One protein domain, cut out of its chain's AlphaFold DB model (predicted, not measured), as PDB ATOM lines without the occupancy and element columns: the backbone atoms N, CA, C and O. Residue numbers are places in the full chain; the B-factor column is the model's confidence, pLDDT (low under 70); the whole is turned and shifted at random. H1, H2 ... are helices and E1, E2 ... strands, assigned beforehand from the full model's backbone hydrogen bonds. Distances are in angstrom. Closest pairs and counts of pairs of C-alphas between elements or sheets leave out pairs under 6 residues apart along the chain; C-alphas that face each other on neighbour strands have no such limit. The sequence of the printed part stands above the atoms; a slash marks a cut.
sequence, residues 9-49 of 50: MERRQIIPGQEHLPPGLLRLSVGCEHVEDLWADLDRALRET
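Overview. This is residues 9 to 49 of the 50 residues of the protein "PLP-dependent transferase" of Candidatus Eisenbacteria bacterium (UniProt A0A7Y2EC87). A small two-stranded hairpin, E1 and E2, with a wide loop at one end leads through a turn at residues 30 to 34 into a single helix, H1, which folds back beside E2 across a gap, as in an open U. Nearly the whole helix stands free. The printed part has 41 residues, in the order E1, E2, H1; the sheet is antiparallel and the class is mixed, helices and strands, with under half of the residues in named elements. The whole is loose, with a radius of gyration of the C-alphas of 12.6 A, and flat, spanning 35 by 24 by 9 A.

Along the chain. E1 is residues 9 to 11, 7.2 A long, from C-alpha 9 at (188.039, 136.062, 140.827). E2 is residues 26 to 29, 10.0 A. H1 is residues 35 to 47, 18.4 A, ending at C-alpha 47 at (204.617, 138.159, 140.992).

Arrangement. E1 and E2 form a hairpin, antiparallel at 153 degrees; N 27 and O 10 are 2.9 A apart, within hydrogen-bond range. E1 and H1 are apart. In H1 every O i to N i+4 pair is within hydrogen-bond range.

Size, cuts and confidence. The C-alphas farthest apart, of Gly 17 and Glu 36, are 35.1 A apart. E1 to E2 is a long link, E2 to H1 a tight one. The printed part has no cut, and no printed residue is under 70 in pLDDT.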
ATOM      1  N   MET A   9     187.512 135.619 139.542       96.00
ATOM      2  CA  MET A   9     188.039 136.062 140.827       96.00
ATOM      3  C   MET A   9     187.361 137.357 141.265       96.00
ATOM      4  O   MET A   9     187.086 138.240 140.455       96.00
ATOM      5  N   GLU A  10     187.099 137.487 142.560       95.88
ATOM      6  CA  GLU A  10     186.475 138.675 143.135       95.88
ATOM      7  C   GLU A  10     187.054 139.004 144.515       95.88
ATOM      8  O   GLU A  10     187.436 138.120 145.288       95.88
ATOM      9  N   ARG A  11     187.075 140.297 144.848       95.94
ATOM     10  CA  ARG A  11     187.354 140.771 146.207       95.94
ATOM     11  C   ARG A  11     186.092 140.612 147.036       95.94
ATOM     12  O   ARG A  11     185.035 141.094 146.642       95.94
ATOM     13  N   ARG A  12     186.181 139.952 148.189       95.94
ATOM     14  CA  ARG A  12     184.981 139.722 149.011       95.94
ATOM     15  C   ARG A  12     184.569 140.950 149.813       95.94
ATOM     16  O   ARG A  12     183.378 141.194 149.948       95.94
ATOM     17  N   GLN A  13     185.533 141.756 150.253       97.38
ATOM     18  CA  GLN A  13     185.261 142.934 151.078       97.38
ATOM     19  C   GLN A  13     184.370 143.983 150.384       97.38
ATOM     20  O   GLN A  13     183.629 144.692 151.054       97.38
ATOM     21  N   ILE A  14     184.412 144.087 149.049       95.75
ATOM     22  CA  ILE A  14     183.635 145.096 148.299       95.75
ATOM     23  C   ILE A  14     182.143 144.751 148.177       95.75
ATOM     24  O   ILE A  14     181.372 145.534 147.630       95.75
ATOM     25  N   ILE A  15     181.742 143.559 148.621       94.94
ATOM     26  CA  ILE A  15     180.356 143.105 148.550       94.94
ATOM     27  C   ILE A  15     179.607 143.674 149.761       94.94
ATOM     28  O   ILE A  15     180.060 143.451 150.886       94.94
ATOM     29  N   PRO A  16     178.457 144.351 149.563       97.25
ATOM     30  CA  PRO A  16     177.676 144.902 150.667       97.25
ATOM     31  C   PRO A  16     177.383 143.860 151.754       97.25
ATOM     32  O   PRO A  16     176.917 142.756 151.458       97.25
ATOM     33  N   GLY A  17     177.664 144.206 153.011       97.19
ATOM     34  CA  GLY A  17     177.516 143.318 154.170       97.19
ATOM     35  C   GLY A  17     178.716 142.396 154.433       97.19
ATOM     36  O   GLY A  17     178.672 141.574 155.352       97.19
ATOM     37  N   GLN A  18     179.789 142.499 153.646       97.00
ATOM     38  CA  GLN A  18     181.030 141.736 153.819       97.00
ATOM     39  C   GLN A  18     182.257 142.608 154.115       97.00
ATOM     40  O   GLN A  18     183.389 142.131 154.051       97.00
ATOM     41  N   GLU A  19     182.053 143.864 154.504       97.38
ATOM     42  CA  GLU A  19     183.107 144.853 154.759       97.38
ATOM     43  C   GLU A  19     184.052 144.439 155.903       97.38
ATOM     44  O   GLU A  19     185.183 144.919 155.980       97.38
ATOM     45  N   HIS A  20     183.593 143.528 156.769       96.94
ATOM     46  CA  HIS A  20     184.354 142.935 157.872       96.94
ATOM     47  C   HIS A  20     185.450 141.955 157.417       96.94
ATOM     48  O   HIS A  20     186.283 141.552 158.228       96.94
ATOM     49  N   LEU A  21     185.443 141.527 156.151       98.00
ATOM     50  CA  LEU A  21     186.460 140.628 155.616       98.00
ATOM     51  C   LEU A  21     187.772 141.380 155.329       98.00
ATOM     52  O   LEU A  21     187.737 142.554 154.959       98.00
ATOM     53  N   PRO A  22     188.939 140.718 155.443       97.56
ATOM     54  CA  PRO A  22     190.221 141.349 155.147       97.56
ATOM     55  C   PRO A  22     190.292 141.898 153.707       97.56
ATOM     56  O   PRO A  22     189.861 141.201 152.784       97.56
ATOM     57  N   PRO A  23     190.913 143.074 153.473       93.94
ATOM     58  CA  PRO A  23     191.004 143.662 152.131       93.94
ATOM     59  C   PRO A  23     191.719 142.802 151.089       93.94
ATOM     60  O   PRO A  23     191.396 142.868 149.904       93.94
ATOM     61  N   GLY A  24     192.669 141.974 151.528       93.19
ATOM     62  CA  GLY A  24     193.394 141.037 150.667       93.19
ATOM     63  C   GLY A  24     192.655 139.726 150.383       93.19
ATOM     64  O   GLY A  24     193.194 138.883 149.673       93.19
ATOM     65  N   LEU A  25     191.453 139.507 150.936       96.56
ATOM     66  CA  LEU A  25     190.725 138.256 150.730       96.56
ATOM     67  C   LEU A  25     190.076 138.214 149.340       96.56
ATOM     68  O   LEU A  25     189.081 138.897 149.057       96.56
ATOM     69  N   LEU A  26     190.619 137.340 148.498       95.31
ATOM     70  CA  LEU A  26     190.107 137.016 147.172       95.31
ATOM     71  C   LEU A  26     189.355 135.681 147.209       95.31
ATOM     72  O   LEU A  26     189.762 134.746 147.897       95.31
ATOM     73  N   ARG A  27     188.258 135.581 146.452       96.62
ATOM     74  CA  ARG A  27     187.584 134.310 146.160       96.62
ATOM     75  C   ARG A  27     187.793 133.970 144.694       96.62
ATOM     76  O   ARG A  27     187.453 134.780 143.837       96.62
ATOM     77  N   LEU A  28     188.297 132.769 144.436       97.44
ATOM     78  CA  LEU A  28     188.471 132.204 143.102       97.44
ATOM     79  C   LEU A  28     187.414 131.116 142.872       97.44
ATOM     80  O   LEU A  28     187.276 130.203 143.684       97.44
ATOM     81  N   SER A  29     186.664 131.222 141.779       97.81
ATOM     82  CA  SER A  29     185.895 130.119 141.201       97.81
ATOM     83  C   SER A  29     186.736 129.519 140.090       97.81
ATOM     84  O   SER A  29     187.004 130.217 139.118       97.81
ATOM     85  N   VAL A  30     187.139 128.260 140.235       97.50
ATOM     86  CA  VAL A  30     187.922 127.543 139.221       97.50
ATOM     87  C   VAL A  30     186.983 127.031 138.130       97.50
ATOM     88  O   VAL A  30     185.960 126.418 138.449       97.50
ATOM     89  N   GLY A  31     187.312 127.345 136.878       97.12
ATOM     90  CA  GLY A  31     186.631 126.879 135.676       97.12
ATOM     91  C   GLY A  31     187.198 125.558 135.149       97.12
ATOM     92  O   GLY A  31     187.711 124.732 135.906       97.12
ATOM     93  N   CYS A  32     187.070 125.351 133.841       97.56
ATOM     94  CA  CYS A  32     187.482 124.141 133.128       97.56
ATOM     95  C   CYS A  32     188.627 124.396 132.131       97.56
ATOM     96  O   CYS A  32     188.773 123.645 131.163       97.56
ATOM     97  N   GLU A  33     189.410 125.457 132.325       98.06
ATOM     98  CA  GLU A  33     190.571 125.763 131.491       98.06
ATOM     99  C   GLU A  33     191.675 124.705 131.620       98.06
ATOM    100  O   GLU A  33     191.679 123.860 132.524       98.06
ATOM    101  N   HIS A  34     192.654 124.759 130.715       98.19
ATOM    102  CA  HIS A  34     193.851 123.948 130.867       98.19
ATOM    103  C   HIS A  34     194.584 124.354 132.153       98.19
ATOM    104  O   HIS A  34     194.850 125.532 132.389       98.19
ATOM    105  N   VAL A  35     194.927 123.369 132.986       97.75
ATOM    106  CA  VAL A  35     195.490 123.609 134.327       97.75
ATOM    107  C   VAL A  35     196.758 124.466 134.296       97.75
ATOM    108  O   VAL A  35     196.940 125.325 135.157       97.75
ATOM    109  N   GLU A  36     197.600 124.276 133.281       98.50
ATOM    110  CA  GLU A  36     198.853 125.026 133.136       98.50
ATOM    111  C   GLU A  36     198.622 126.500 132.781       98.50
ATOM    112  O   GLU A  36     199.377 127.354 133.237       98.50
ATOM    113  N   ASP A  37     197.561 126.811 132.029       98.19
ATOM    114  CA  ASP A  37     197.233 128.194 131.670       98.19
ATOM    115  C   ASP A  37     196.738 128.946 132.910       98.19
ATOM    116  O   ASP A  37     197.225 130.033 133.225       98.19
ATOM    117  N   LEU A  38     195.848 128.313 133.688       97.62
ATOM    118  CA  LEU A  38     195.355 128.869 134.949       97.62
ATOM    119  C   LEU A  38     196.495 129.091 135.953       97.62
ATOM    120  O   LEU A  38     196.535 130.112 136.643       97.62
ATOM    121  N   TRP A  39     197.433 128.144 136.043       97.69
ATOM    122  CA  TRP A  39     198.588 128.278 136.925       97.69
ATOM    123  C   TRP A  39     199.522 129.410 136.488       97.69
ATOM    124  O   TRP A  39     199.917 130.228 137.322       97.69
ATOM    125  N   ALA A  40     199.837 129.495 135.193       98.12
ATOM    126  CA  ALA A  40     200.682 130.551 134.644       98.12
ATOM    127  C   ALA A  40     200.079 131.946 134.873       98.12
ATOM    128  O   ALA A  40     200.803 132.876 135.236       98.12
ATOM    129  N   ASP A  41     198.760 132.088 134.723       97.00
ATOM    130  CA  ASP A  41     198.066 133.350 134.966       97.00
ATOM    131  C   ASP A  41     198.117 133.780 136.436       97.00
ATOM    132  O   ASP A  41     198.411 134.944 136.726       97.00
ATOM    133  N   LEU A  42     197.884 132.851 137.370       96.69
ATOM    134  CA  LEU A  42     197.958 133.140 138.804       96.69
ATOM    135  C   LEU A  42     199.388 133.474 139.251       96.69
ATOM    136  O   LEU A  42     199.579 134.443 139.987       96.69
ATOM    137  N   ASP A  43     200.388 132.709 138.805       97.31
ATOM    138  CA  ASP A  43     201.795 132.951 139.146       97.31
ATOM    139  C   ASP A  43     202.271 134.312 138.624       97.31
ATOM    140  O   ASP A  43     202.843 135.096 139.385       97.31
ATOM    141  N   ARG A  44     201.959 134.638 137.362       97.25
ATOM    142  CA  ARG A  44     202.244 135.954 136.778       97.25
ATOM    143  C   ARG A  44     201.613 137.071 137.607       97.25
ATOM    144  O   ARG A  44     202.324 137.970 138.049       97.25
ATOM    145  N   ALA A  45     200.305 136.994 137.859       95.06
ATOM    146  CA  ALA A  45     199.582 138.039 138.577       95.06
ATOM    147  C   ALA A  45     200.136 138.263 139.996       95.06
ATOM    148  O   ALA A  45     200.310 139.403 140.426       95.06
ATOM    149  N   LEU A  46     200.463 137.189 140.724       93.75
ATOM    150  CA  LEU A  46     201.010 137.292 142.078       93.75
ATOM    151  C   LEU A  46     202.424 137.888 142.102       93.75
ATOM    152  O   LEU A  46     202.747 138.635 143.024       93.75
ATOM    153  N   ARG A  47     203.258 137.600 141.096       95.94
ATOM    154  CA  ARG A  47     204.617 138.159 140.992       95.94
ATOM    155  C   ARG A  47     204.636 139.617 140.545       95.94
ATOM    156  O   ARG A  47     205.495 140.364 140.996       95.94
ATOM    157  N   GLU A  48     203.699 140.026 139.694       94.06
ATOM    158  CA  GLU A  48     203.571 141.412 139.216       94.06
ATOM    159  C   GLU A  48     203.069 142.388 140.296       94.06
ATOM    160  O   GLU A  48     203.104 143.597 140.095       94.06
ATOM    161  N   THR A  49     202.603 141.882 141.444       78.25
ATOM    162  CA  THR A  49     202.052 142.703 142.539       78.25
ATOM    163  C   THR A  49     203.129 143.200 143.531       78.25
ATOM    164  O   THR A  49     202.788 143.823 144.539       78.25
TER     165      THR A  49